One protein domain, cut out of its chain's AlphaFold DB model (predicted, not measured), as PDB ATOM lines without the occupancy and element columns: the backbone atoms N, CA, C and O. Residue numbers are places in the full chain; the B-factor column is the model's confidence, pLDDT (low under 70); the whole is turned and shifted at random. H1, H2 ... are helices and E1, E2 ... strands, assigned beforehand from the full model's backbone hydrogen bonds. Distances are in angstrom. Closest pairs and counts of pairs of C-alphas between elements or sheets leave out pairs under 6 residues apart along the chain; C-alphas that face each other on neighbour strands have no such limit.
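What this domain is: This is residues 84 to 134 and 143 to 298 of the 301 residues of the protein "S-type Pyocin" of Pseudomonas panipatensis (UniProt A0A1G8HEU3). One long sheet folds back on itself into a nearly closed barrel: E5, E8, E13, E14, E4 and E1 face E3, E11, E10 and E9, with E2 as the hinge, and E8 runs on into E9 from one leaf to the other. A smaller sheet, E6, E7 and E12, packs on the barrel's side through E6, which is near E4 and E14, and H5 lies beyond E12. The 207 printed residues hold, in order, H1 E1 E2 H2 E3 E4 H3 E5 E6 E7 H4 E8 E9 E10 E11 E12 H5 E13 E14, with under half of the residues in these elements; the class is mixed, helices and strands. The large sheet, E5 E8 E13 E14 E4 E1 E2 E3 E11 E10 E9, and the small one, E6 E7 E12, are both mixed. The whole is compact, with a radius of gyration of the C-alphas of 16.2 A, and spans 47 by 43 by 31 A.

Where its parts are: Find C-alpha 89 at (41.108, -54.702, 8.731), where E1, residues 89 to 96, begins its 23.1 A. In the large sheet look also for E2 (104 to 111), E3 (123 to 127), E4 (146 to 153, 23.6 A), E5 (172 to 174), E8 (204 to 209), E9 (211 to 213), E10 (216 to 220), E11 (226 to 230), E13 (275 to 280) and E14 (290 to 294), which ends at (44.533, -40.973, -1.576). The small sheet has E6 (177 to 183), E7 (189 to 195), each 20.3 A, and E12 (253 to 255). The helices are H1 (85 to 88), H2 (118 to 121), H3 (164 to 167), H4 (200 to 203) and H5 (259 to 264).

How they stand to each other: Start at the strongly twisted folded sheet, whose two leaves face each other. E1 and antiparallel E4 have N 92 and O 150 at 3.0 A; the hairpin E1 and E2 has N 95 and O 107 at 2.8 A. E8 and E13 are parallel, N 278 and O 206 at 2.8 A. E9, E10 and E11 form a meander, each strand the antiparallel neighbour of the one before, with N 211 and O 218 at 2.9 A and N 227 and O 219 at 2.8 A. The closest C-alphas of E6 and E14, Leu 179 and Val 293, are 6.8 A apart. The hairpin E6 and E7 has N 180 and O 192 at 2.8 A; E7 and parallel E12 have N 193 and O 253 at 2.9 A. H1 is on the small sheet, while H2 and H3 only graze the large one, H4 only grazes both, and H5 only just grazes the small one, with 5 pairs of C-alphas within 10 A. In H5 every O i to N i+4 pair is within hydrogen-bond range; the other helices are too short for one.

The domain as a whole: The C-alphas farthest apart, Asp 236 and Glu 259, are 48.6 A apart. Residues 135 to 142 are not printed, with 10.9 A between C-alphas 134 and 143. Residues 231 to 252 make the long link from E11 to E12. Mean pLDDT of the printed part is 85.6; residues 112 to 116, 128 to 134, 233 to 238, 259 to 263 and 298 are under 70.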
ATOM      1  N   ILE A  84      50.526 -55.070  12.355       90.69
ATOM      2  CA  ILE A  84      50.420 -55.095  10.891       90.69
ATOM      3  C   ILE A  84      49.052 -54.549  10.490       90.69
ATOM      4  O   ILE A  84      48.083 -54.706  11.231       90.69
ATOM      5  N   LEU A  85      48.928 -53.934   9.310       91.88
ATOM      6  CA  LEU A  85      47.649 -53.343   8.885       91.88
ATOM      7  C   LEU A  85      46.494 -54.365   8.880       91.88
ATOM      8  O   LEU A  85      45.347 -54.015   9.144       91.88
ATOM      9  N   TRP A  86      46.800 -55.646   8.654       89.50
ATOM     10  CA  TRP A  86      45.828 -56.745   8.682       89.50
ATOM     11  C   TRP A  86      45.204 -57.013  10.049       89.50
ATOM     12  O   TRP A  86      44.133 -57.622  10.105       89.50
ATOM     13  N   ASP A  87      45.845 -56.563  11.128       91.25
ATOM     14  CA  ASP A  87      45.246 -56.608  12.458       91.25
ATOM     15  C   ASP A  87      44.087 -55.610  12.558       91.25
ATOM     16  O   ASP A  87      43.171 -55.829  13.337       91.25
ATOM     17  N   TYR A  88      44.066 -54.545  11.751       92.50
ATOM     18  CA  TYR A  88      43.016 -53.521  11.787       92.50
ATOM     19  C   TYR A  88      41.885 -53.781  10.801       92.50
ATOM     20  O   TYR A  88      40.782 -53.254  10.972       92.50
ATOM     21  N   GLY A  89      42.126 -54.563   9.751       91.25
ATOM     22  CA  GLY A  89      41.108 -54.702   8.731       91.25
ATOM     23  C   GLY A  89      41.477 -55.438   7.463       91.25
ATOM     24  O   GLY A  89      42.613 -55.845   7.220       91.25
ATOM     25  N   HIS A  90      40.452 -55.557   6.631       90.31
ATOM     26  CA  HIS A  90      40.565 -55.933   5.234       90.31
ATOM     27  C   HIS A  90      40.992 -54.702   4.447       90.31
ATOM     28  O   HIS A  90      40.349 -53.665   4.574       90.31
ATOM     29  N   CYS A  91      42.056 -54.790   3.649       90.50
ATOM     30  CA  CYS A  91      42.456 -53.682   2.783       90.50
ATOM     31  C   CYS A  91      42.542 -54.053   1.311       90.50
ATOM     32  O   CYS A  91      42.659 -55.224   0.944       90.50
ATOM     33  N   ALA A  92      42.498 -53.027   0.472       92.94
ATOM     34  CA  ALA A  92      42.832 -53.113  -0.936       92.94
ATOM     35  C   ALA A  92      43.619 -51.878  -1.347       92.94
ATOM     36  O   ALA A  92      43.303 -50.768  -0.918       92.94
ATOM     37  N   ILE A  93      44.624 -52.083  -2.191       94.19
ATOM     38  CA  ILE A  93      45.365 -51.005  -2.836       94.19
ATOM     39  C   ILE A  93      44.962 -50.994  -4.299       94.19
ATOM     40  O   ILE A  93      45.011 -52.030  -4.970       94.19
ATOM     41  N   LEU A  94      44.548 -49.827  -4.770       94.75
ATOM     42  CA  LEU A  94      44.161 -49.569  -6.141       94.75
ATOM     43  C   LEU A  94      45.102 -48.535  -6.748       94.75
ATOM     44  O   LEU A  94      45.544 -47.614  -6.060       94.75
ATOM     45  N   GLY A  95      45.339 -48.638  -8.046       93.06
ATOM     46  CA  GLY A  95      46.035 -47.607  -8.796       93.06
ATOM     47  C   GLY A  95      45.548 -47.519 -10.229       93.06
ATOM     48  O   GLY A  95      44.895 -48.430 -10.738       93.06
ATOM     49  N   GLY A  96      45.836 -46.399 -10.876       91.12
ATOM     50  CA  GLY A  96      45.511 -46.194 -12.281       91.12
ATOM     51  C   GLY A  96      46.648 -45.505 -13.011       91.12
ATOM     52  O   GLY A  96      47.280 -44.605 -12.466       91.12
ATOM     53  N   CYS A  97      46.896 -45.936 -14.243       87.12
ATOM     54  CA  CYS A  97      47.975 -45.426 -15.097       87.12
ATOM     55  C   CYS A  97      47.447 -44.556 -16.248       87.12
ATOM     56  O   CYS A  97      48.221 -44.003 -17.019       87.12
ATOM     57  N   GLU A  98      46.124 -44.456 -16.395       85.38
ATOM     58  CA  GLU A  98      45.469 -43.840 -17.549       85.38
ATOM     59  C   GLU A  98      44.570 -42.689 -17.097       85.38
ATOM     60  O   GLU A  98      43.737 -42.849 -16.206       85.38
ATOM     61  N   GLN A  99      44.704 -41.528 -17.738       86.94
ATOM     62  CA  GLN A  99      43.824 -40.385 -17.513       86.94
ATOM     63  C   GLN A  99      42.678 -40.404 -18.528       86.94
ATOM     64  O   GLN A  99      42.896 -40.366 -19.739       86.94
ATOM     65  N   THR A 100      41.441 -40.385 -18.041       86.38
ATOM     66  CA  THR A 100      40.238 -40.203 -18.864       86.38
ATOM     67  C   THR A 100      39.664 -38.798 -18.685       86.38
ATOM     68  O   THR A 100      40.098 -38.026 -17.824       86.38
ATOM     69  N   ARG A 101      38.615 -38.466 -19.452       84.25
ATOM     70  CA  ARG A 101      37.831 -37.231 -19.251       84.25
ATOM     71  C   ARG A 101      37.206 -37.134 -17.855       84.25
ATOM     72  O   ARG A 101      36.873 -36.040 -17.420       84.25
ATOM     73  N   SER A 102      37.010 -38.267 -17.184       82.94
ATOM     74  CA  SER A 102      36.347 -38.345 -15.880       82.94
ATOM     75  C   SER A 102      37.318 -38.380 -14.699       82.94
ATOM     76  O   SER A 102      36.859 -38.310 -13.566       82.94
ATOM     77  N   GLY A 103      38.622 -38.511 -14.955       90.12
ATOM     78  CA  GLY A 103      39.635 -38.815 -13.943       90.12
ATOM     79  C   GLY A 103      40.453 -40.052 -14.314       90.12
ATOM     80  O   GLY A 103      40.371 -40.546 -15.439       90.12
ATOM     81  N   VAL A 104      41.221 -40.557 -13.360       91.81
ATOM     82  CA  VAL A 104      42.026 -41.777 -13.442       91.81
ATOM     83  C   VAL A 104      41.193 -42.970 -12.955       91.81
ATOM     84  O   VAL A 104      40.904 -43.049 -11.757       91.81
ATOM     85  N   PRO A 105      40.770 -43.901 -13.829       92.62
ATOM     86  CA  PRO A 105      40.086 -45.115 -13.404       92.62
ATOM     87  C   PRO A 105      41.032 -45.979 -12.569       92.62
ATOM     88  O   PRO A 105      42.165 -46.248 -12.976       92.62
ATOM     89  N   LEU A 106      40.569 -46.416 -11.403       93.56
ATOM     90  CA  LEU A 106      41.373 -47.192 -10.469       93.56
ATOM     91  C   LEU A 106      41.157 -48.688 -10.686       93.56
ATOM     92  O   LEU A 106      40.025 -49.166 -10.765       93.56
ATOM     93  N   ARG A 107      42.262 -49.428 -10.740       92.75
ATOM     94  CA  ARG A 107      42.315 -50.884 -10.870       92.75
ATOM     95  C   ARG A 107      43.000 -51.491  -9.651       92.75
ATOM     96  O   ARG A 107      43.823 -50.848  -9.005       92.75
ATOM     97  N   LEU A 108      42.655 -52.725  -9.317       92.69
ATOM     98  CA  LEU A 108      43.204 -53.446  -8.177       92.69
ATOM     99  C   LEU A 108      44.695 -53.732  -8.399       92.69
ATOM    100  O   LEU A 108      45.063 -54.368  -9.380       92.69
ATOM    101  N   ILE A 109      45.540 -53.281  -7.469       91.75
ATOM    102  CA  ILE A 109      46.964 -53.640  -7.392       91.75
ATOM    103  C   ILE A 109      47.122 -54.849  -6.477       91.75
ATOM    104  O   ILE A 109      47.762 -55.832  -6.838       91.75
ATOM    105  N   HIS A 110      46.535 -54.784  -5.280       85.94
ATOM    106  CA  HIS A 110      46.702 -55.832  -4.280       85.94
ATOM    107  C   HIS A 110      45.490 -55.926  -3.342       85.94
ATOM    108  O   HIS A 110      45.174 -54.950  -2.651       85.94
ATOM    109  N   PRO A 111      44.841 -57.098  -3.231       81.44
ATOM    110  CA  PRO A 111      43.914 -57.384  -2.145       81.44
ATOM    111  C   PRO A 111      44.697 -57.801  -0.896       81.44
ATOM    112  O   PRO A 111      45.389 -58.812  -0.887       81.44
ATOM    113  N   CYS A 112      44.630 -57.028   0.182       64.81
ATOM    114  CA  CYS A 112      45.377 -57.335   1.398       64.81
ATOM    115  C   CYS A 112      44.785 -58.499   2.206       64.81
ATOM    116  O   CYS A 112      45.542 -59.234   2.830       64.81
ATOM    117  N   ARG A 113      43.445 -58.627   2.259       68.94
ATOM    118  CA  ARG A 113      42.702 -59.684   2.983       68.94
ATOM    119  C   ARG A 113      41.196 -59.545   2.723       68.94
ATOM    120  O   ARG A 113      40.722 -58.425   2.797       68.94
ATOM    121  N   GLY A 114      40.443 -60.646   2.576       59.22
ATOM    122  CA  GLY A 114      38.960 -60.695   2.563       59.22
ATOM    123  C   GLY A 114      38.299 -59.847   1.471       59.22
ATOM    124  O   GLY A 114      38.014 -58.669   1.655       59.22
ATOM    125  N   THR A 115      38.080 -60.468   0.315       56.50
ATOM    126  CA  THR A 115      37.851 -59.800  -0.975       56.50
ATOM    127  C   THR A 115      36.392 -59.724  -1.420       56.50
ATOM    128  O   THR A 115      36.113 -59.139  -2.464       56.50
ATOM    129  N   ASP A 116      35.448 -60.249  -0.643       69.50
ATOM    130  CA  ASP A 116      34.040 -60.308  -1.064       69.50
ATOM    131  C   ASP A 116      33.408 -58.911  -1.158       69.50
ATOM    132  O   ASP A 116      32.533 -58.653  -1.986       69.50
ATOM    133  N   LEU A 117      33.894 -57.968  -0.346       75.00
ATOM    134  CA  LEU A 117      33.446 -56.576  -0.375       75.00
ATOM    135  C   LEU A 117      33.957 -55.825  -1.615       75.00
ATOM    136  O   LEU A 117      33.259 -54.942  -2.113       75.00
ATOM    137  N   LEU A 118      35.120 -56.207  -2.160       80.38
ATOM    138  CA  LEU A 118      35.678 -55.581  -3.364       80.38
ATOM    139  C   LEU A 118      34.829 -55.870  -4.599       80.38
ATOM    140  O   LEU A 118      34.591 -54.966  -5.398       80.38
ATOM    141  N   GLY A 119      34.307 -57.094  -4.725       79.06
ATOM    142  CA  GLY A 119      33.424 -57.467  -5.835       79.06
ATOM    143  C   GLY A 119      32.143 -56.627  -5.902       79.06
ATOM    144  O   GLY A 119      31.541 -56.486  -6.961       79.06
ATOM    145  N   ARG A 120      31.742 -56.017  -4.779       82.56
ATOM    146  CA  ARG A 120      30.512 -55.223  -4.653       82.56
ATOM    147  C   ARG A 120      30.734 -53.732  -4.889       82.56
ATOM    148  O   ARG A 120      29.767 -53.022  -5.148       82.56
ATOM    149  N   LEU A 121      31.983 -53.261  -4.826       86.50
ATOM    150  CA  LEU A 121      32.318 -51.849  -5.007       86.50
ATOM    151  C   LEU A 121      32.066 -51.348  -6.430       86.50
ATOM    152  O   LEU A 121      31.842 -50.159  -6.593       86.50
ATOM    153  N   GLY A 122      32.067 -52.206  -7.450       88.06
ATOM    154  CA  GLY A 122      31.952 -51.749  -8.838       88.06
ATOM    155  C   GLY A 122      33.208 -51.006  -9.278       88.06
ATOM    156  O   GLY A 122      34.296 -51.549  -9.135       88.06
ATOM    157  N   ALA A 123      33.071 -49.784  -9.794       90.62
ATOM    158  CA  ALA A 123      34.191 -48.992 -10.302       90.62
ATOM    159  C   ALA A 123      34.442 -47.722  -9.473       90.62
ATOM    160  O   ALA A 123      33.515 -47.079  -8.972       90.62
ATOM    161  N   LEU A 124      35.720 -47.349  -9.371       93.50
ATOM    162  CA  LEU A 124      36.189 -46.124  -8.729       93.50
ATOM    163  C   LEU A 124      37.065 -45.330  -9.699       93.50
ATOM    164  O   LEU A 124      37.895 -45.896 -10.408       93.50
ATOM    165  N   THR A 125      36.887 -44.013  -9.737       93.94
ATOM    166  CA  THR A 125      37.704 -43.104 -10.556       93.94
ATOM    167  C   THR A 125      38.184 -41.946  -9.699       93.94
ATOM    168  O   THR A 125      37.376 -41.283  -9.054       93.94
ATOM    169  N   LEU A 126      39.492 -41.700  -9.690       93.62
ATOM    170  CA  LEU A 126      40.100 -40.592  -8.965       93.62
ATOM    171  C   LEU A 126      40.187 -39.363  -9.870       93.62
ATOM    172  O   LEU A 126      40.839 -39.392 -10.910       93.62
ATOM    173  N   SER A 127      39.554 -38.268  -9.481       89.44
ATOM    174  CA  SER A 127      39.661 -36.975 -10.153       89.44
ATOM    175  C   SER A 127      40.473 -36.039  -9.264       89.44
ATOM    176  O   SER A 127      40.088 -35.793  -8.131       89.44
ATOM    177  N   ALA A 128      41.615 -35.536  -9.734       69.25
ATOM    178  CA  ALA A 128      42.413 -34.567  -8.983       69.25
ATOM    179  C   ALA A 128      42.999 -33.503  -9.931       69.25
ATOM    180  O   ALA A 128      43.605 -33.865 -10.943       69.25
ATOM    181  N   PRO A 129      42.896 -32.195  -9.615       50.56
ATOM    182  CA  PRO A 129      43.308 -31.108 -10.507       50.56
ATOM    183  C   PRO A 129      44.824 -30.991 -10.719       50.56
ATOM    184  O   PRO A 129      45.258 -30.196 -11.549       50.56
ATOM    185  N   HIS A 130      45.636 -31.784 -10.015       42.81
ATOM    186  CA  HIS A 130      47.098 -31.673 -10.033       42.81
ATOM    187  C   HIS A 130      47.811 -32.833 -10.736       42.81
ATOM    188  O   HIS A 130      49.025 -32.777 -10.907       42.81
ATOM    189  N   CYS A 131      47.088 -33.839 -11.240       43.09
ATOM    190  CA  CYS A 131      47.677 -34.867 -12.100       43.09
ATOM    191  C   CYS A 131      47.786 -34.369 -13.549       43.09
ATOM    192  O   CYS A 131      47.234 -34.942 -14.481       43.09
ATOM    193  N   ARG A 132      48.532 -33.276 -13.748       40.72
ATOM    194  CA  ARG A 132      49.160 -32.968 -15.041       40.72
ATOM    195  C   ARG A 132      50.553 -33.595 -15.039       40.72
ATOM    196  O   ARG A 132      51.540 -32.896 -15.235       40.72
ATOM    197  N   ALA A 133      50.641 -34.895 -14.757       40.72
ATOM    198  CA  ALA A 133      51.874 -35.613 -15.029       40.72
ATOM    199  C   ALA A 133      52.083 -35.553 -16.543       40.72
ATOM    200  O   ALA A 133      51.195 -35.886 -17.333       40.72
ATOM    201  N   CYS A 134      53.224 -34.997 -16.922       37.47
ATOM    202  CA  CYS A 134      53.696 -34.871 -18.282       37.47
ATOM    203  C   CYS A 134      53.490 -36.209 -18.996       37.47
ATOM    204  O   CYS A 134      53.925 -37.245 -18.501       37.47
ATOM    205  N   ASN A 143      54.615 -45.658 -13.848       78.25
ATOM    206  CA  ASN A 143      54.112 -44.482 -13.107       78.25
ATOM    207  C   ASN A 143      52.578 -44.467 -12.975       78.25
ATOM    208  O   ASN A 143      51.844 -44.344 -13.960       78.25
ATOM    209  N   LEU A 144      52.086 -44.540 -11.738       87.81
ATOM    210  CA  LEU A 144      50.675 -44.387 -11.403       87.81
ATOM    211  C   LEU A 144      50.278 -42.906 -11.479       87.81
ATOM    212  O   LEU A 144      50.914 -42.023 -10.904       87.81
ATOM    213  N   LEU A 145      49.163 -42.636 -12.152       88.81
ATOM    214  CA  LEU A 145      48.482 -41.340 -12.153       88.81
ATOM    215  C   LEU A 145      47.502 -41.204 -10.980       88.81
ATOM    216  O   LEU A 145      47.049 -40.109 -10.670       88.81
ATOM    217  N   GLY A 146      47.160 -42.314 -10.326       91.00
ATOM    218  CA  GLY A 146      46.317 -42.333  -9.139       91.00
ATOM    219  C   GLY A 146      46.634 -43.533  -8.261       91.00
ATOM    220  O   GLY A 146      46.901 -44.620  -8.771       91.00
ATOM    221  N   LEU A 147      46.588 -43.329  -6.946       94.00
ATOM    222  CA  LEU A 147      46.843 -44.342  -5.926       94.00
ATOM    223  C   LEU A 147      45.806 -44.182  -4.808       94.00
ATOM    224  O   LEU A 147      45.578 -43.074  -4.326       94.00
ATOM    225  N   LEU A 148      45.166 -45.276  -4.402       95.50
ATOM    226  CA  LEU A 148      44.133 -45.278  -3.366       95.50
ATOM    227  C   LEU A 148      44.270 -46.534  -2.509       95.50
ATOM    228  O   LEU A 148      44.337 -47.639  -3.044       95.50
ATOM    229  N   ALA A 149      44.246 -46.386  -1.188       94.94
ATOM    230  CA  ALA A 149      44.023 -47.519  -0.296       94.94
ATOM    231  C   ALA A 149      42.656 -47.456   0.361       94.94
ATOM    232  O   ALA A 149      42.193 -46.389   0.752       94.94
ATOM    233  N   LEU A 150      42.062 -48.632   0.521       95.38
ATOM    234  CA  LEU A 150      40.786 -48.866   1.178       95.38
ATOM    235  C   LEU A 150      41.011 -49.784   2.378       95.38
ATOM    236  O   LEU A 150      41.786 -50.733   2.274       95.38
ATOM    237  N   LEU A 151      40.322 -49.528   3.487       94.69
ATOM    238  CA  LEU A 151      40.372 -50.327   4.708       94.69
ATOM    239  C   LEU A 151      38.965 -50.486   5.298       94.69
ATOM    240  O   LEU A 151      38.329 -49.510   5.695       94.69
ATOM    241  N   TRP A 152      38.505 -51.728   5.418       92.62
ATOM    242  CA  TRP A 152      37.317 -52.097   6.188       92.62
ATOM    243  C   TRP A 152      37.727 -52.612   7.566       92.62
ATOM    244  O   TRP A 152      38.680 -53.392   7.638       92.62
ATOM    245  N   PRO A 153      37.012 -52.253   8.647       90.44
ATOM    246  CA  PRO A 153      37.307 -52.759   9.986       90.44
ATOM    247  C   PRO A 153      37.311 -54.294  10.042       90.44
ATOM    248  O   PRO A 153      36.473 -54.946   9.423       90.44
ATOM    249  N   ALA A 154      38.243 -54.878  10.801       81.00
ATOM    250  CA  ALA A 154      38.417 -56.335  10.884       81.00
ATOM    251  C   ALA A 154      37.213 -57.079  11.488       81.00
ATOM    252  O   ALA A 154      36.975 -58.239  11.158       81.00
ATOM    253  N   ARG A 155      36.479 -56.428  12.397       75.94
ATOM    254  CA  ARG A 155      35.330 -56.995  13.113       75.94
ATOM    255  C   ARG A 155      34.183 -56.000  13.100       75.94
ATOM    256  O   ARG A 155      34.159 -55.088  13.913       75.94
ATOM    257  N   LEU A 156      33.249 -56.159  12.168       70.12
ATOM    258  CA  LEU A 156      32.114 -55.239  12.019       70.12
ATOM    259  C   LEU A 156      31.100 -55.320  13.178       70.12
ATOM    260  O   LEU A 156      30.232 -54.460  13.277       70.12
ATOM    261  N   ASP A 157      31.195 -56.340  14.033       78.50
ATOM    262  CA  ASP A 157      30.285 -56.626  15.148       78.50
ATOM    263  C   ASP A 157      30.814 -56.180  16.526       78.50
ATOM    264  O   ASP A 157      30.183 -56.450  17.545       78.50
ATOM    265  N   ASP A 158      31.961 -55.501  16.577       87.31
ATOM    266  CA  ASP A 158      32.590 -55.083  17.830       87.31
ATOM    267  C   ASP A 158      31.918 -53.831  18.423       87.31
ATOM    268  O   ASP A 158      31.715 -52.817  17.754       87.31
ATOM    269  N   SER A 159      31.601 -53.889  19.715       86.25
ATOM    270  CA  SER A 159      30.866 -52.847  20.444       86.25
ATOM    271  C   SER A 159      31.644 -51.537  20.612       86.25
ATOM    272  O   SER A 159      31.047 -50.492  20.898       86.25
ATOM    273  N   ALA A 160      32.964 -51.569  20.399       88.62
ATOM    274  CA  ALA A 160      33.800 -50.378  20.361       88.62
ATOM    275  C   ALA A 160      33.707 -49.625  19.025       88.62
ATOM    276  O   ALA A 160      34.269 -48.532  18.924       88.62
ATOM    277  N   LEU A 161      33.054 -50.188  17.999       92.38
ATOM    278  CA  LEU A 161      32.953 -49.556  16.688       92.38
ATOM    279  C   LEU A 161      31.702 -48.695  16.530       92.38
ATOM    280  O   LEU A 161      30.670 -48.925  17.162       92.38
ATOM    281  N   TYR A 162      31.793 -47.687  15.663       93.31
ATOM    282  CA  TYR A 162      30.610 -46.960  15.211       93.31
ATOM    283  C   TYR A 162      29.712 -47.861  14.365       93.31
ATOM    284  O   TYR A 162      30.172 -48.543  13.450       93.31
ATOM    285  N   SER A 163      28.406 -47.773  14.594       91.69
ATOM    286  CA  SER A 163      27.421 -48.241  13.623       91.69
ATOM    287  C   SER A 163      27.350 -47.298  12.416       91.69
ATOM    288  O   SER A 163      27.642 -46.103  12.509       91.69
ATOM    289  N   GLU A 164      26.878 -47.802  11.274       91.81
ATOM    290  CA  GLU A 164      26.656 -46.971  10.082       91.81
ATOM    291  C   GLU A 164      25.688 -45.805  10.360       91.81
ATOM    292  O   GLU A 164      25.912 -44.679   9.912       91.81
ATOM    293  N   THR A 165      24.637 -46.050  11.148       92.50
ATOM    294  CA  THR A 165      23.663 -45.027  11.556       92.50
ATOM    295  C   THR A 165      24.319 -43.890  12.336       92.50
ATOM    296  O   THR A 165      23.914 -42.736  12.192       92.50
ATOM    297  N   GLU A 166      25.323 -44.196  13.156       93.50
ATOM    298  CA  GLU A 166      26.095 -43.182  13.869       93.50
ATOM    299  C   GLU A 166      27.021 -42.431  12.922       93.50
ATOM    300  O   GLU A 166      26.975 -41.204  12.913       93.50
ATOM    301  N   LEU A 167      27.783 -43.135  12.075       94.75
ATOM    302  CA  LEU A 167      28.679 -42.499  11.102       94.75
ATOM    303  C   LEU A 167      27.931 -41.508  10.202       94.75
ATOM    304  O   LEU A 167      28.405 -40.398   9.996       94.75
ATOM    305  N   ARG A 168      26.716 -41.843   9.749       94.38
ATOM    306  CA  ARG A 168      25.868 -40.949   8.933       94.38
ATOM    307  C   ARG A 168      25.486 -39.632   9.624       94.38
ATOM    308  O   ARG A 168      25.074 -38.699   8.941       94.38
ATOM    309  N   ARG A 169      25.587 -39.544  10.954       94.75
ATOM    310  CA  ARG A 169      25.297 -38.332  11.747       94.75
ATOM    311  C   ARG A 169      26.555 -37.541  12.102       94.75
ATOM    312  O   ARG A 169      26.449 -36.446  12.651       94.75
ATOM    313  N   LEU A 170      27.731 -38.097  11.830       94.69
ATOM    314  CA  LEU A 170      29.015 -37.511  12.174       94.69
ATOM    315  C   LEU A 170      29.616 -36.810  10.959       94.69
ATOM    316  O   LEU A 170      29.548 -37.306   9.843       94.69
ATOM    317  N   LYS A 171      30.241 -35.652  11.192       95.25
ATOM    318  CA  LYS A 171      31.131 -35.019  10.203       95.25
ATOM    319  C   LYS A 171      32.554 -35.562  10.287       95.25
ATOM    320  O   LYS A 171      33.263 -35.574   9.296       95.25
ATOM    321  N   ARG A 172      32.958 -35.978  11.490       94.94
ATOM    322  CA  ARG A 172      34.258 -36.571  11.796       94.94
ATOM    323  C   ARG A 172      34.077 -37.737  12.747       94.94
ATOM    324  O   ARG A 172      33.211 -37.673  13.622       94.94
ATOM    325  N   ALA A 173      34.897 -38.760  12.583       94.31
ATOM    326  CA  ALA A 173      34.909 -39.937  13.432       94.31
ATOM    327  C   ALA A 173      36.341 -40.288  13.840       94.31
ATOM    328  O   ALA A 173      37.293 -40.082  13.085       94.31
ATOM    329  N   THR A 174      36.470 -40.846  15.041       94.06
ATOM    330  CA  THR A 174      37.730 -41.375  15.559       94.06
ATOM    331  C   THR A 174      38.101 -42.643  14.791       94.06
ATOM    332  O   THR A 174      37.259 -43.519  14.625       94.06
ATOM    333  N   THR A 175      39.353 -42.797  14.373       94.69
ATOM    334  CA  THR A 175      39.954 -44.063  13.921       94.69
ATOM    335  C   THR A 175      41.193 -44.367  14.757       94.69
ATOM    336  O   THR A 175      41.818 -43.434  15.257       94.69
ATOM    337  N   ARG A 176      41.568 -45.648  14.909       94.06
ATOM    338  CA  ARG A 176      42.804 -46.082  15.599       94.06
ATOM    339  C   ARG A 176      43.995 -46.317  14.682       94.06
ATOM    340  O   ARG A 176      45.085 -46.594  15.173       94.06
ATOM    341  N   VAL A 177      43.793 -46.215  13.372       94.56
ATOM    342  CA  VAL A 177      44.854 -46.358  12.378       94.56
ATOM    343  C   VAL A 177      44.635 -45.368  11.247       94.56
ATOM    344  O   VAL A 177      43.502 -45.178  10.795       94.56
ATOM    345  N   ARG A 178      45.724 -44.750  10.790       95.56
ATOM    346  CA  ARG A 178      45.753 -43.933   9.573       95.56
ATOM    347  C   ARG A 178      46.918 -44.362   8.704       95.56
ATOM    348  O   ARG A 178      48.048 -44.481   9.178       95.56
ATOM    349  N   LEU A 179      46.603 -44.640   7.447       94.00
ATOM    350  CA  LEU A 179      47.506 -45.207   6.453       94.00
ATOM    351  C   LEU A 179      48.072 -44.107   5.562       94.00
ATOM    352  O   LEU A 179      47.331 -43.229   5.134       94.00
ATOM    353  N   HIS A 180      49.349 -44.233   5.222       93.00
ATOM    354  CA  HIS A 180      50.000 -43.477   4.169       93.00
ATOM    355  C   HIS A 180      50.463 -44.409   3.044       93.00
ATOM    356  O   HIS A 180      50.973 -45.505   3.300       93.00
ATOM    357  N   LEU A 181      50.305 -43.950   1.802       92.38
ATOM    358  CA  LEU A 181      50.815 -44.609   0.606       92.38
ATOM    359  C   LEU A 181      51.479 -43.600  -0.328       92.38
ATOM    360  O   LEU A 181      50.947 -42.519  -0.588       92.38
ATOM    361  N   GLU A 182      52.605 -44.019  -0.886       91.12
ATOM    362  CA  GLU A 182      53.397 -43.253  -1.834       91.12
ATOM    363  C   GLU A 182      53.949 -44.186  -2.916       91.12
ATOM    364  O   GLU A 182      54.415 -45.288  -2.613       91.12
ATOM    365  N   GLN A 183      53.936 -43.744  -4.172       90.44
ATOM    366  CA  GLN A 183      54.791 -44.322  -5.202       90.44
ATOM    367  C   GLN A 183      56.088 -43.518  -5.318       90.44
ATOM    368  O   GLN A 183      56.062 -42.305  -5.542       90.44
ATOM    369  N   LEU A 184      57.209 -44.220  -5.163       88.19
ATOM    370  CA  LEU A 184      58.555 -43.685  -5.316       88.19
ATOM    371  C   LEU A 184      58.893 -43.496  -6.802       88.19
ATOM    372  O   LEU A 184      58.305 -44.135  -7.671       88.19
ATOM    373  N   ALA A 185      59.899 -42.670  -7.089       83.56
ATOM    374  CA  ALA A 185      60.332 -42.367  -8.459       83.56
ATOM    375  C   ALA A 185      60.831 -43.592  -9.256       83.56
ATOM    376  O   ALA A 185      60.907 -43.536 -10.477       83.56
ATOM    377  N   ASP A 186      61.175 -44.688  -8.575       81.81
ATOM    378  CA  ASP A 186      61.570 -45.963  -9.185       81.81
ATOM    379  C   ASP A 186      60.382 -46.918  -9.424       81.81
ATOM    380  O   ASP A 186      60.582 -48.107  -9.664       81.81
ATOM    381  N   GLY A 187      59.146 -46.422  -9.302       85.00
ATOM    382  CA  GLY A 187      57.908 -47.178  -9.496       85.00
ATOM    383  C   GLY A 187      57.481 -48.022  -8.289       85.00
ATOM    384  O   GLY A 187      56.334 -48.482  -8.236       85.00
ATOM    385  N   ARG A 188      58.341 -48.210  -7.275       89.06
ATOM    386  CA  ARG A 188      58.002 -49.012  -6.087       89.06
ATOM    387  C   ARG A 188      57.019 -48.288  -5.177       89.06
ATOM    388  O   ARG A 188      57.041 -47.067  -5.038       89.06
ATOM    389  N   LEU A 189      56.201 -49.067  -4.473       90.69
ATOM    390  CA  LEU A 189      55.299 -48.543  -3.453       90.69
ATOM    391  C   LEU A 189      55.972 -48.505  -2.077       90.69
ATOM    392  O   LEU A 189      56.545 -49.495  -1.617       90.69
ATOM    393  N   LYS A 190      55.836 -47.367  -1.394       90.62
ATOM    394  CA  LYS A 190      56.119 -47.163   0.029       90.62
ATOM    395  C   LYS A 190      54.785 -47.048   0.766       90.62
ATOM    396  O   LYS A 190      53.892 -46.314   0.352       90.62
ATOM    397  N   GLY A 191      54.647 -47.776   1.868       91.75
ATOM    398  CA  GLY A 191      53.429 -47.764   2.671       91.75
ATOM    399  C   GLY A 191      53.710 -48.037   4.137       91.75
ATOM    400  O   GLY A 191      54.471 -48.943   4.471       91.75
ATOM    401  N   TYR A 192      53.092 -47.249   5.005       92.75
ATOM    402  CA  TYR A 192      53.169 -47.382   6.458       92.75
ATOM    403  C   TYR A 192      51.917 -46.764   7.076       92.75
ATOM    404  O   TYR A 192      51.245 -45.937   6.462       92.75
ATOM    405  N   ALA A 193      51.589 -47.156   8.295       94.06
ATOM    406  CA  ALA A 193      50.470 -46.600   9.031       94.06
ATOM    407  C   ALA A 193      50.902 -46.215  10.444       94.06
ATOM    408  O   ALA A 193      51.874 -46.751  10.973       94.06
ATOM    409  N   PHE A 194      50.152 -45.312  11.066       92.25
ATOM    410  CA  PHE A 194      50.330 -44.976  12.473       92.25
ATOM    411  C   PHE A 194      49.129 -45.424  13.287       92.25
ATOM    412  O   PHE A 194      47.980 -45.224  12.881       92.25
ATOM    413  N   TYR A 195      49.411 -45.984  14.460       91.62
ATOM    414  CA  TYR A 195      48.438 -46.063  15.534       91.62
ATOM    415  C   TYR A 195      48.171 -44.646  16.045       91.62
ATOM    416  O   TYR A 195      49.095 -43.910  16.384       91.62
ATOM    417  N   THR A 196      46.908 -44.247  16.081       90.44
ATOM    418  CA  THR A 196      46.517 -42.865  16.411       90.44
ATOM    419  C   THR A 196      46.104 -42.694  17.871       90.44
ATOM    420  O   THR A 196      45.932 -41.566  18.321       90.44
ATOM    421  N   GLY A 197      45.945 -43.793  18.619       85.25
ATOM    422  CA  GLY A 197      45.408 -43.764  19.979       85.25
ATOM    423  C   GLY A 197      46.149 -42.809  20.915       85.25
ATOM    424  O   GLY A 197      47.380 -42.777  20.960       85.25
ATOM    425  N   GLY A 198      45.359 -42.014  21.635       77.88
ATOM    426  CA  GLY A 198      45.745 -40.957  22.564       77.88
ATOM    427  C   GLY A 198      46.346 -39.701  21.917       77.88
ATOM    428  O   GLY A 198      46.803 -38.813  22.634       77.88
ATOM    429  N   ARG A 199      46.272 -39.567  20.585       79.56
ATOM    430  CA  ARG A 199      46.547 -38.320  19.850       79.56
ATOM    431  C   ARG A 199      45.302 -37.842  19.120       79.56
ATOM    432  O   ARG A 199      45.026 -38.236  17.992       79.56
ATOM    433  N   ARG A 200      44.533 -36.962  19.768       78.44
ATOM    434  CA  ARG A 200      43.237 -36.474  19.251       78.44
ATOM    435  C   ARG A 200      43.322 -35.824  17.868       78.44
ATOM    436  O   ARG A 200      42.367 -35.907  17.102       78.44
ATOM    437  N   ASP A 201      44.428 -35.150  17.572       78.62
ATOM    438  CA  ASP A 201      44.726 -34.546  16.271       78.62
ATOM    439  C   ASP A 201      44.919 -35.598  15.170       78.62
ATOM    440  O   ASP A 201      44.594 -35.354  14.011       78.62
ATOM    441  N   TRP A 202      45.394 -36.788  15.538       88.25
ATOM    442  CA  TRP A 202      45.599 -37.906  14.622       88.25
ATOM    443  C   TRP A 202      44.353 -38.768  14.484       88.25
ATOM    444  O   TRP A 202      44.077 -39.268  13.402       88.25
ATOM    445  N   GLU A 203      43.594 -38.936  15.561       91.06
ATOM    446  CA  GLU A 203      42.428 -39.819  15.619       91.06
ATOM    447  C   GLU A 203      41.271 -39.385  14.721       91.06
ATOM    448  O   GLU A 203      40.520 -40.239  14.262       91.06
ATOM    449  N   GLN A 204      41.093 -38.082  14.500       92.81
ATOM    450  CA  GLN A 204      39.915 -37.557  13.817       92.81
ATOM    451  C   GLN A 204      40.085 -37.561  12.299       92.81
ATOM    452  O   GLN A 204      41.015 -36.952  11.772       92.81
ATOM    453  N   VAL A 205      39.137 -38.196  11.613       95.00
ATOM    454  CA  VAL A 205      39.060 -38.275  10.148       95.00
ATOM    455  C   VAL A 205      37.669 -37.845   9.689       95.00
ATOM    456  O   VAL A 205      36.678 -38.107  10.379       95.00
ATOM    457  N   ASP A 206      37.589 -37.169   8.545       96.50
ATOM    458  CA  ASP A 206      36.319 -36.726   7.969       96.50
ATOM    459  C   ASP A 206      35.456 -37.909   7.524       96.50
ATOM    460  O   ASP A 206      35.946 -38.934   7.051       96.50
ATOM    461  N   VAL A 207      34.143 -37.767   7.688       97.75
ATOM    462  CA  VAL A 207      33.151 -38.736   7.220       97.75
ATOM    463  C   VAL A 207      32.457 -38.148   5.999       97.75
ATOM    464  O   VAL A 207      31.718 -37.167   6.102       97.75
ATOM    465  N   ILE A 208      32.703 -38.745   4.836       97.81
ATOM    466  CA  ILE A 208      32.345 -38.183   3.535       97.81
ATOM    467  C   ILE A 208      31.373 -39.129   2.824       97.81
ATOM    468  O   ILE A 208      31.730 -40.264   2.498       97.81
ATOM    469  N   PRO A 209      30.123 -38.708   2.574       97.06
ATOM    470  CA  PRO A 209      29.196 -39.494   1.781       97.06
ATOM    471  C   PRO A 209      29.452 -39.336   0.284       97.06
ATOM    472  O   PRO A 209      29.780 -38.252  -0.194       97.06
ATOM    473  N   PHE A 210      29.194 -40.399  -0.473       96.56
ATOM    474  CA  PHE A 210      28.998 -40.285  -1.913       96.56
ATOM    475  C   PHE A 210      27.660 -39.601  -2.192       96.56
ATOM    476  O   PHE A 210      26.598 -40.132  -1.855       96.56
ATOM    477  N   VAL A 211      27.711 -38.432  -2.827       94.44
ATOM    478  CA  VAL A 211      26.527 -37.640  -3.176       94.44
ATOM    479  C   VAL A 211      26.308 -37.605  -4.690       94.44
ATOM    480  O   VAL A 211      27.283 -37.512  -5.443       94.44
ATOM    481  N   PRO A 212      25.054 -37.681  -5.173       91.81
ATOM    482  CA  PRO A 212      24.765 -37.514  -6.592       91.81
ATOM    483  C   PRO A 212      25.162 -36.114  -7.074       91.81
ATOM    484  O   PRO A 212      24.747 -35.106  -6.501       91.81
ATOM    485  N   ARG A 213      25.938 -36.050  -8.155       89.50
ATOM    486  CA  ARG A 213      26.302 -34.830  -8.875       89.50
ATOM    487  C   ARG A 213      26.134 -35.084 -10.373       89.50
ATOM    488  O   ARG A 213      27.011 -35.645 -11.030       89.50
ATOM    489  N   GLY A 214      24.972 -34.700 -10.900       84.81
ATOM    490  CA  GLY A 214      24.546 -35.101 -12.242       84.81
ATOM    491  C   GLY A 214      24.349 -36.615 -12.308       84.81
ATOM    492  O   GLY A 214      23.652 -37.184 -11.474       84.81
ATOM    493  N   GLU A 215      25.004 -37.268 -13.265       79.94
ATOM    494  CA  GLU A 215      24.943 -38.727 -13.462       79.94
ATOM    495  C   GLU A 215      25.989 -39.505 -12.641       79.94
ATOM    496  O   GLU A 215      26.152 -40.711 -12.809       79.94
ATOM    497  N   ARG A 216      26.744 -38.822 -11.772       83.25
ATOM    498  CA  ARG A 216      27.869 -39.400 -11.022       83.25
ATOM    499  C   ARG A 216      27.605 -39.364  -9.526       83.25
ATOM    500  O   ARG A 216      26.894 -38.490  -9.042       83.25
ATOM    501  N   LEU A 217      28.229 -40.273  -8.785       93.50
ATOM    502  CA  LEU A 217      28.285 -40.242  -7.323       93.50
ATOM    503  C   LEU A 217      29.694 -39.842  -6.904       93.50
ATOM    504  O   LEU A 217      30.657 -40.487  -7.311       93.50
ATOM    505  N   VAL A 218      29.810 -38.768  -6.127       95.75
ATOM    506  CA  VAL A 218      31.090 -38.117  -5.819       95.75
ATOM    507  C   VAL A 218      31.295 -38.045  -4.311       95.75
ATOM    508  O   VAL A 218      30.401 -37.602  -3.593       95.75
ATOM    509  N   ALA A 219      32.470 -38.465  -3.850       97.19
ATOM    510  CA  ALA A 219      33.006 -38.164  -2.529       97.19
ATOM    511  C   ALA A 219      34.132 -37.133  -2.694       97.19
ATOM    512  O   ALA A 219      35.109 -37.383  -3.397       97.19
ATOM    513  N   ASP A 220      33.967 -35.966  -2.084       95.62
ATOM    514  CA  ASP A 220      34.879 -34.827  -2.216       95.62
ATOM    515  C   ASP A 220      35.841 -34.799  -1.026       95.62
ATOM    516  O   ASP A 220      35.399 -34.609   0.103       95.62
ATOM    517  N   PHE A 221      37.133 -35.018  -1.278       93.44
ATOM    518  CA  PHE A 221      38.202 -34.999  -0.272       93.44
ATOM    519  C   PHE A 221      38.773 -33.588  -0.047       93.44
ATOM    520  O   PHE A 221      39.712 -33.428   0.731       93.44
ATOM    521  N   GLY A 222      38.242 -32.564  -0.723       90.12
ATOM    522  CA  GLY A 222      38.782 -31.210  -0.700       90.12
ATOM    523  C   GLY A 222      39.964 -31.017  -1.654       90.12
ATOM    524  O   GLY A 222      40.487 -31.954  -2.261       90.12
ATOM    525  N   ASP A 223      40.368 -29.756  -1.840       85.06
ATOM    526  CA  ASP A 223      41.468 -29.344  -2.733       85.06
ATOM    527  C   ASP A 223      41.355 -29.901  -4.168       85.06
ATOM    528  O   ASP A 223      42.349 -30.174  -4.855       85.06
ATOM    529  N   GLY A 224      40.105 -30.093  -4.601       85.81
ATOM    530  CA  GLY A 224      39.699 -30.663  -5.883       85.81
ATOM    531  C   GLY A 224      39.966 -32.161  -6.048       85.81
ATOM    532  O   GLY A 224      39.754 -32.685  -7.137       85.81
ATOM    533  N   ALA A 225      40.435 -32.858  -5.013       90.94
ATOM    534  CA  ALA A 225      40.527 -34.308  -5.032       90.94
ATOM    535  C   ALA A 225      39.136 -34.916  -4.800       90.94
ATOM    536  O   ALA A 225      38.528 -34.751  -3.749       90.94
ATOM    537  N   GLU A 226      38.636 -35.644  -5.787       94.69
ATOM    538  CA  GLU A 226      37.317 -36.258  -5.780       94.69
ATOM    539  C   GLU A 226      37.430 -37.736  -6.136       94.69
ATOM    540  O   GLU A 226      38.120 -38.123  -7.082       94.69
ATOM    541  N   LEU A 227      36.704 -38.572  -5.406       96.12
ATOM    542  CA  LEU A 227      36.521 -39.972  -5.743       96.12
ATOM    543  C   LEU A 227      35.128 -40.157  -6.331       96.12
ATOM    544  O   LEU A 227      34.119 -39.829  -5.709       96.12
ATOM    545  N   LEU A 228      35.072 -40.689  -7.542       94.81
ATOM    546  CA  LEU A 228      33.838 -41.017  -8.234       94.81
ATOM    547  C   LEU A 228      33.554 -42.502  -8.044       94.81
ATOM    548  O   LEU A 228      34.456 -43.328  -8.191       94.81
ATOM    549  N   TRP A 229      32.296 -42.837  -7.768       94.06
ATOM    550  CA  TRP A 229      31.842 -44.212  -7.595       94.06
ATOM    551  C   TRP A 229      30.756 -44.586  -8.602       94.06
ATOM    552  O   TRP A 229      29.812 -43.829  -8.841       94.06
ATOM    553  N   SER A 230      30.880 -45.783  -9.170       89.62
ATOM    554  CA  SER A 230      29.870 -46.404 -10.025       89.62
ATOM    555  C   SER A 230      29.539 -47.802  -9.485       89.62
ATOM    556  O   SER A 230      30.440 -48.639  -9.399       89.62
ATOM    557  N   PRO A 231      28.275 -48.080  -9.108       85.00
ATOM    558  CA  PRO A 231      27.883 -49.368  -8.534       85.00
ATOM    559  C   PRO A 231      28.183 -50.551  -9.462       85.00
ATOM    560  O   PRO A 231      28.047 -50.427 -10.675       85.00
ATOM    561  N   ALA A 232      28.476 -51.730  -8.901       78.19
ATOM    562  CA  ALA A 232      28.791 -52.934  -9.683       78.19
ATOM    563  C   ALA A 232      27.678 -53.351 -10.663       78.19
ATOM    564  O   ALA A 232      27.981 -53.811 -11.749       78.19
ATOM    565  N   ALA A 233      26.401 -53.151 -10.319       68.31
ATOM    566  CA  ALA A 233      25.282 -53.454 -11.221       68.31
ATOM    567  C   ALA A 233      25.208 -52.527 -12.451       68.31
ATOM    568  O   ALA A 233      24.576 -52.872 -13.443       68.31
ATOM    569  N   MET A 234      25.817 -51.342 -12.359       63.34
ATOM    570  CA  MET A 234      25.918 -50.370 -13.451       63.34
ATOM    571  C   MET A 234      27.252 -50.479 -14.193       63.34
ATOM    572  O   MET A 234      27.373 -49.969 -15.302       63.34
ATOM    573  N   ALA A 235      28.250 -51.110 -13.574       64.94
ATOM    574  CA  ALA A 235      29.484 -51.467 -14.236       64.94
ATOM    575  C   ALA A 235      29.235 -52.707 -15.103       64.94
ATOM    576  O   ALA A 235      28.663 -53.704 -14.676       64.94
ATOM    577  N   ASP A 236      29.724 -52.658 -16.328       59.28
ATOM    578  CA  ASP A 236      29.825 -53.764 -17.277       59.28
ATOM    579  C   ASP A 236      30.768 -54.895 -16.804       59.28
ATOM    580  O   ASP A 236      30.928 -55.909 -17.488       59.28
ATOM    581  N   GLN A 237      31.368 -54.757 -15.615       57.97
ATOM    582  CA  GLN A 237      32.309 -55.692 -15.005       57.97
ATOM    583  C   GLN A 237      31.928 -56.018 -13.552       57.97
ATOM    584  O   GLN A 237      31.526 -55.152 -12.773       57.97
ATOM    585  N   ALA A 238      32.108 -57.284 -13.165       62.69
ATOM    586  CA  ALA A 238      31.915 -57.745 -11.795       62.69
ATOM    587  C   ALA A 238      33.068 -57.263 -10.889       62.69
ATOM    588  O   ALA A 238      34.060 -57.963 -10.695       62.69
ATOM    589  N   GLY A 239      32.924 -56.059 -10.334       75.00
ATOM    590  CA  GLY A 239      33.875 -55.473  -9.386       75.00
ATOM    591  C   GLY A 239      35.047 -54.732 -10.037       75.00
ATOM    592  O   GLY A 239      35.052 -54.465 -11.236       75.00
ATOM    593  N   ILE A 240      36.034 -54.368  -9.214       83.81
ATOM    594  CA  ILE A 240      37.192 -53.578  -9.652       83.81
ATOM    595  C   ILE A 240      38.162 -54.479 -10.442       83.81
ATOM    596  O   ILE A 240      38.646 -55.467  -9.880       83.81
ATOM    597  N   PRO A 241      38.501 -54.150 -11.703       87.19
ATOM    598  CA  PRO A 241      39.409 -54.961 -12.515       87.19
ATOM    599  C   PRO A 241      40.849 -54.921 -11.988       87.19
ATOM    600  O   PRO A 241      41.262 -53.937 -11.376       87.19
ATOM    601  N   LEU A 242      41.637 -55.967 -12.259       90.00
ATOM    602  CA  LEU A 242      43.064 -56.026 -11.915       90.00
ATOM    603  C   LEU A 242      43.895 -55.086 -12.807       90.00
ATOM    604  O   LEU A 242      43.618 -54.933 -14.001       90.00
ATOM    605  N   LEU A 243      44.923 -54.462 -12.234       88.38
ATOM    606  CA  LEU A 243      45.929 -53.728 -12.995       88.38
ATOM    607  C   LEU A 243      46.833 -54.719 -13.747       88.38
ATOM    608  O   LEU A 243      47.244 -55.724 -13.181       88.38
ATOM    609  N   SER A 244      47.121 -54.454 -15.024       83.31
ATOM    610  CA  SER A 244      47.814 -55.415 -15.898       83.31
ATOM    611  C   SER A 244      49.239 -55.746 -15.449       83.31
ATOM    612  O   SER A 244      49.644 -56.897 -15.578       83.31
ATOM    613  N   ASP A 245      49.961 -54.766 -14.908       84.75
ATOM    614  CA  ASP A 245      51.305 -54.937 -14.347       84.75
ATOM    615  C   ASP A 245      51.383 -54.195 -13.000       84.75
ATOM    616  O   ASP A 245      51.707 -53.006 -12.953       84.75
ATOM    617  N   PRO A 246      50.906 -54.813 -11.903       86.06
ATOM    618  CA  PRO A 246      50.793 -54.128 -10.628       86.06
ATOM    619  C   PRO A 246      52.154 -54.034  -9.924       86.06
ATOM    620  O   PRO A 246      52.836 -55.053  -9.773       86.06
ATOM    621  N   PRO A 247      52.532 -52.857  -9.385       87.69
ATOM    622  CA  PRO A 247      53.743 -52.745  -8.588       87.69
ATOM    623  C   PRO A 247      53.639 -53.611  -7.329       87.69
ATOM    624  O   PRO A 247      52.568 -53.781  -6.735       87.69
ATOM    625  N   LYS A 248      54.779 -54.138  -6.874       88.62
ATOM    626  CA  LYS A 248      54.828 -54.943  -5.652       88.62
ATOM    627  C   LYS A 248      54.440 -54.097  -4.438       88.62
ATOM    628  O   LYS A 248      55.046 -53.062  -4.166       88.62
ATOM    629  N   VAL A 249      53.484 -54.597  -3.662       88.44
ATOM    630  CA  VAL A 249      53.043 -53.967  -2.414       88.44
ATOM    631  C   VAL A 249      53.896 -54.467  -1.243       88.44
ATOM    632  O   VAL A 249      54.015 -55.683  -1.058       88.44
ATOM    633  N   PRO A 250      54.512 -53.571  -0.447       88.31
ATOM    634  CA  PRO A 250      55.227 -53.969   0.759       88.31
ATOM    635  C   PRO A 250      54.251 -54.380   1.867       88.31
ATOM    636  O   PRO A 250      53.077 -54.012   1.869       88.31
ATOM    637  N   GLN A 251      54.755 -55.098   2.870       89.31
ATOM    638  CA  GLN A 251      54.006 -55.277   4.107       89.31
ATOM    639  C   GLN A 251      53.839 -53.924   4.804       89.31
ATOM    640  O   GLN A 251      54.824 -53.248   5.102       89.31
ATOM    641  N   ILE A 252      52.593 -53.548   5.083       91.81
ATOM    642  CA  ILE A 252      52.282 -52.293   5.764       91.81
ATOM    643  C   ILE A 252      52.282 -52.532   7.272       91.81
ATOM    644  O   ILE A 252      51.415 -53.226   7.817       91.81
ATOM    645  N   TRP A 253      53.256 -51.920   7.933       92.69
ATOM    646  CA  TRP A 253      53.384 -51.897   9.383       92.69
ATOM    647  C   TRP A 253      52.618 -50.716   9.974       92.69
ATOM    648  O   TRP A 253      52.551 -49.641   9.373       92.69
ATOM    649  N   VAL A 254      52.046 -50.927  11.155       91.88
ATOM    650  CA  VAL A 254      51.372 -49.903  11.948       91.88
ATOM    651  C   VAL A 254      52.280 -49.569  13.123       91.88
ATOM    652  O   VAL A 254      52.470 -50.379  14.032       91.88
ATOM    653  N   PHE A 255      52.861 -48.376  13.079       88.31
ATOM    654  CA  PHE A 255      53.814 -47.913  14.072       88.31
ATOM    655  C   PHE A 255      53.114 -47.144  15.194       88.31
ATOM    656  O   PHE A 255      52.200 -46.357  14.926       88.31
ATOM    657  N   PRO A 256      53.550 -47.310  16.449       84.56
ATOM    658  CA  PRO A 256      53.136 -46.412  17.511       84.56
ATOM    659  C   PRO A 256      53.728 -45.009  17.307       84.56
ATOM    660  O   PRO A 256      54.813 -44.883  16.730       84.56
ATOM    661  N   PRO A 257      53.068 -43.953  17.815       73.19
ATOM    662  CA  PRO A 257      53.599 -42.596  17.786       73.19
ATOM    663  C   PRO A 257      54.829 -42.519  18.701       73.19
ATOM    664  O   PRO A 257      54.703 -42.347  19.912       73.19
ATOM    665  N   SER A 258      56.021 -42.717  18.142       70.00
ATOM    666  CA  SER A 258      57.273 -42.799  18.898       70.00
ATOM    667  C   SER A 258      58.463 -42.343  18.058       70.00
ATOM    668  O   SER A 258      58.480 -42.566  16.853       70.00
ATOM    669  N   GLU A 259      59.491 -41.801  18.714       64.56
ATOM    670  CA  GLU A 259      60.787 -41.436  18.110       64.56
ATOM    671  C   GLU A 259      61.420 -42.599  17.316       64.56
ATOM    672  O   GLU A 259      62.061 -42.405  16.286       64.56
ATOM    673  N   ALA A 260      61.196 -43.843  17.762       65.50
ATOM    674  CA  ALA A 260      61.660 -45.032  17.055       65.50
ATOM    675  C   ALA A 260      61.020 -45.165  15.662       65.50
ATOM    676  O   ALA A 260      61.705 -45.551  14.714       65.50
ATOM    677  N   ALA A 261      59.740 -44.809  15.512       67.44
ATOM    678  CA  ALA A 261      59.066 -44.832  14.216       67.44
ATOM    679  C   ALA A 261      59.694 -43.824  13.240       67.44
ATOM    680  O   ALA A 261      59.910 -44.169  12.080       67.44
ATOM    681  N   ASP A 262      60.083 -42.644  13.728       65.44
ATOM    682  CA  ASP A 262      60.728 -41.589  12.931       65.44
ATOM    683  C   ASP A 262      62.109 -42.022  12.408       65.44
ATOM    684  O   ASP A 262      62.536 -41.597  11.338       65.44
ATOM    685  N   SER A 263      62.802 -42.900  13.142       62.97
ATOM    686  CA  SER A 263      64.100 -43.452  12.725       62.97
ATOM    687  C   SER A 263      63.993 -44.620  11.735       62.97
ATOM    688  O   SER A 263      64.931 -44.877  10.979       62.97
ATOM    689  N   ILE A 264      62.864 -45.339  11.737       73.19
ATOM    690  CA  ILE A 264      62.623 -46.504  10.869       73.19
ATOM    691  C   ILE A 264      61.993 -46.068   9.542       73.19
ATOM    692  O   ILE A 264      62.322 -46.614   8.487       73.19
ATOM    693  N   ILE A 265      61.078 -45.098   9.585       75.81
ATOM    694  CA  ILE A 265      60.390 -44.587   8.402       75.81
ATOM    695  C   ILE A 265      61.213 -43.429   7.844       75.81
ATOM    696  O   ILE A 265      61.237 -42.344   8.410       75.81
ATOM    697  N   LEU A 266      61.879 -43.643   6.711       72.75
ATOM    698  CA  LEU A 266      62.635 -42.587   6.040       72.75
ATOM    699  C   LEU A 266      61.687 -41.502   5.500       72.75
ATOM    700  O   LEU A 266      60.895 -41.800   4.604       72.75
ATOM    701  N   ASP A 267      61.804 -40.270   6.008       74.19
ATOM    702  CA  ASP A 267      60.978 -39.104   5.633       74.19
ATOM    703  C   ASP A 267      59.462 -39.396   5.757       74.19
ATOM    704  O   ASP A 267      58.777 -39.630   4.750       74.19
ATOM    705  N   PRO A 268      58.936 -39.524   6.993       79.12
ATOM    706  CA  PRO A 268      57.526 -39.804   7.222       79.12
ATOM    707  C   PRO A 268      56.682 -38.537   7.058       79.12
ATOM    708  O   PRO A 268      56.908 -37.518   7.706       79.12
ATOM    709  N   ILE A 269      55.623 -38.644   6.263       82.69
ATOM    710  CA  ILE A 269      54.450 -37.777   6.376       82.69
ATOM    711  C   ILE A 269      53.608 -38.290   7.544       82.69
ATOM    712  O   ILE A 269      53.356 -39.496   7.632       82.69
ATOM    713  N   PHE A 270      53.171 -37.392   8.422       83.81
ATOM    714  CA  PHE A 270      52.339 -37.719   9.578       83.81
ATOM    715  C   PHE A 270      50.891 -37.265   9.365       83.81
ATOM    716  O   PHE A 270      50.647 -36.288   8.655       83.81
ATOM    717  N   PRO A 271      49.910 -37.896  10.034       79.31
ATOM    718  CA  PRO A 271      48.611 -37.268  10.227       79.31
ATOM    719  C   PRO A 271      48.801 -35.898  10.912       79.31
ATOM    720  O   PRO A 271      49.666 -35.777  11.786       79.31
ATOM    721  N   PRO A 272      48.010 -34.866  10.578       76.75
ATOM    722  CA  PRO A 272      46.783 -34.900   9.786       76.75
ATOM    723  C   PRO A 272      46.966 -34.640   8.281       76.75
ATOM    724  O   PRO A 272      45.957 -34.535   7.595       76.75
ATOM    725  N   ASP A 273      48.193 -34.577   7.755       83.19
ATOM    726  CA  ASP A 273      48.481 -34.150   6.369       83.19
ATOM    727  C   ASP A 273      48.050 -35.165   5.288       83.19
ATOM    728  O   ASP A 273      48.366 -35.033   4.103       83.19
ATOM    729  N   TYR A 274      47.341 -36.217   5.688       90.38
ATOM    730  CA  TYR A 274      46.812 -37.226   4.785       90.38
ATOM    731  C   TYR A 274      45.538 -36.724   4.109       90.38
ATOM    732  O   TYR A 274      44.737 -36.005   4.699       90.38
ATOM    733  N   ARG A 275      45.317 -37.170   2.869       92.88
ATOM    734  CA  ARG A 275      44.029 -37.022   2.183       92.88
ATOM    735  C   ARG A 275      43.212 -38.286   2.380       92.88
ATOM    736  O   ARG A 275      43.115 -39.125   1.483       92.88
ATOM    737  N   ASP A 276      42.705 -38.454   3.590       96.38
ATOM    738  CA  ASP A 276      41.956 -39.623   4.018       96.38
ATOM    739  C   ASP A 276      40.576 -39.274   4.571       96.38
ATOM    740  O   ASP A 276      40.322 -38.184   5.075       96.38
ATOM    741  N   ALA A 277      39.658 -40.223   4.438       97.31
ATOM    742  CA  ALA A 277      38.273 -40.069   4.844       97.31
ATOM    743  C   ALA A 277      37.632 -41.424   5.140       97.31
ATOM    744  O   ALA A 277      38.028 -42.458   4.600       97.31
ATOM    745  N   ILE A 278      36.578 -41.417   5.947       97.94
ATOM    746  CA  ILE A 278      35.638 -42.529   6.061       97.94
ATOM    747  C   ILE A 278      34.523 -42.297   5.046       97.94
ATOM    748  O   ILE A 278      33.784 -41.318   5.132       97.94
ATOM    749  N   LEU A 279      34.389 -43.205   4.088       97.81
ATOM    750  CA  LEU A 279      33.434 -43.101   2.996       97.81
ATOM    751  C   LEU A 279      32.102 -43.760   3.346       97.81
ATOM    752  O   LEU A 279      32.056 -44.916   3.777       97.81
ATOM    753  N   LEU A 280      31.009 -43.036   3.100       97.00
ATOM    754  CA  LEU A 280      29.646 -43.549   3.219       97.00
ATOM    755  C   LEU A 280      29.027 -43.742   1.838       97.00
ATOM    756  O   LEU A 280      28.752 -42.784   1.115       97.00
ATOM    757  N   PHE A 281      28.744 -44.993   1.494       94.69
ATOM    758  CA  PHE A 281      28.011 -45.323   0.277       94.69
ATOM    759  C   PHE A 281      26.515 -45.012   0.441       94.69
ATOM    760  O   PHE A 281      26.008 -44.947   1.573       94.69
ATOM    761  N   PRO A 282      25.767 -44.818  -0.659       93.25
ATOM    762  CA  PRO A 282      24.320 -44.670  -0.599       93.25
ATOM    763  C   PRO A 282      23.659 -45.840   0.133       93.25
ATOM    764  O   PRO A 282      24.087 -46.995   0.011       93.25
ATOM    765  N   ALA A 283      22.621 -45.536   0.912       89.31
ATOM    766  CA  ALA A 283      21.874 -46.544   1.653       89.31
ATOM    767  C   ALA A 283      21.294 -47.595   0.689       89.31
ATOM    768  O   ALA A 283      20.833 -47.260  -0.399       89.31
ATOM    769  N   GLY A 284      21.348 -48.871   1.075       85.00
ATOM    770  CA  GLY A 284      20.878 -49.974   0.229       85.00
ATOM    771  C   GLY A 284      21.857 -50.432  -0.860       85.00
ATOM    772  O   GLY A 284      21.612 -51.468  -1.468       85.00
ATOM    773  N   SER A 285      23.000 -49.758  -1.058       87.38
ATOM    774  CA  SER A 285      24.100 -50.286  -1.898       87.38
ATOM    775  C   SER A 285      24.666 -51.607  -1.360       87.38
ATOM    776  O   SER A 285      25.272 -52.392  -2.085       87.38
ATOM    777  N   GLY A 286      24.480 -51.835  -0.057       86.69
ATOM    778  CA  GLY A 286      24.985 -52.985   0.673       86.69
ATOM    779  C   GLY A 286      26.498 -52.954   0.912       86.69
ATOM    780  O   GLY A 286      27.018 -53.882   1.531       86.69
ATOM    781  N   ILE A 287      27.200 -51.915   0.461       88.81
ATOM    782  CA  ILE A 287      28.623 -51.718   0.726       88.81
ATOM    783  C   ILE A 287      28.751 -51.048   2.102       88.81
ATOM    784  O   ILE A 287      28.221 -49.948   2.279       88.81
ATOM    785  N   PRO A 288      29.422 -51.682   3.082       91.06
ATOM    786  CA  PRO A 288      29.626 -51.066   4.386       91.06
ATOM    787  C   PRO A 288      30.581 -49.865   4.277       91.06
ATOM    788  O   PRO A 288      31.428 -49.842   3.375       91.06
ATOM    789  N   PRO A 289      30.495 -48.894   5.207       94.44
ATOM    790  CA  PRO A 289      31.477 -47.823   5.318       94.44
ATOM    791  C   PRO A 289      32.916 -48.347   5.356       94.44
ATOM    792  O   PRO A 289      33.196 -49.387   5.956       94.44
ATOM    793  N   LEU A 290      33.832 -47.611   4.733       95.19
ATOM    794  CA  LEU A 290      35.256 -47.949   4.674       95.19
ATOM    795  C   LEU A 290      36.106 -46.700   4.887       95.19
ATOM    796  O   LEU A 290      35.667 -45.596   4.584       95.19
ATOM    797  N   TYR A 291      37.328 -46.872   5.370       96.88
ATOM    798  CA  TYR A 291      38.343 -45.825   5.370       96.88
ATOM    799  C   TYR A 291      39.069 -45.828   4.024       96.88
ATOM    800  O   TYR A 291      39.416 -46.893   3.514       96.88
ATOM    801  N   ALA A 292      39.315 -44.653   3.458       97.06
ATOM    802  CA  ALA A 292      40.044 -44.467   2.216       97.06
ATOM    803  C   ALA A 292      41.141 -43.417   2.390       97.06
ATOM    804  O   ALA A 292      40.921 -42.413   3.057       97.06
ATOM    805  N   VAL A 293      42.294 -43.621   1.753       96.62
ATOM    806  CA  VAL A 293      43.361 -42.615   1.659       96.62
ATOM    807  C   VAL A 293      43.871 -42.512   0.230       96.62
ATOM    808  O   VAL A 293      44.217 -43.525  -0.385       96.62
ATOM    809  N   ILE A 294      43.918 -41.285  -0.287       95.44
ATOM    810  CA  ILE A 294      44.533 -40.973  -1.576       95.44
ATOM    811  C   ILE A 294      46.046 -40.927  -1.366       95.44
ATOM    812  O   ILE A 294      46.558 -40.128  -0.581       95.44
ATOM    813  N   GLY A 295      46.750 -41.821  -2.055       91.69
ATOM    814  CA  GLY A 295      48.201 -41.884  -2.031       91.69
ATOM    815  C   GLY A 295      48.836 -40.787  -2.880       91.69
ATOM    816  O   GLY A 295      48.202 -40.197  -3.755       91.69
ATOM    817  N   THR A 296      50.113 -40.533  -2.629       88.31
ATOM    818  CA  THR A 296      50.906 -39.603  -3.439       88.31
ATOM    819  C   THR A 296      51.682 -40.364  -4.504       88.31
ATOM    820  O   THR A 296      52.152 -41.477  -4.276       88.31
ATOM    821  N   THR A 297      51.813 -39.782  -5.689       78.25
ATOM    822  CA  THR A 297      52.693 -40.303  -6.734       78.25
ATOM    823  C   THR A 297      53.747 -39.235  -6.971       78.25
ATOM    824  O   THR A 297      53.419 -38.089  -7.284       78.25
ATOM    825  N   ARG A 298      55.020 -39.547  -6.698       63.25
ATOM    826  CA  ARG A 298      56.106 -38.610  -6.988       63.25
ATOM    827  C   ARG A 298      56.458 -38.769  -8.467       63.25
ATOM    828  O   ARG A 298      56.944 -39.838  -8.835       63.25
TER     829      ARG A 298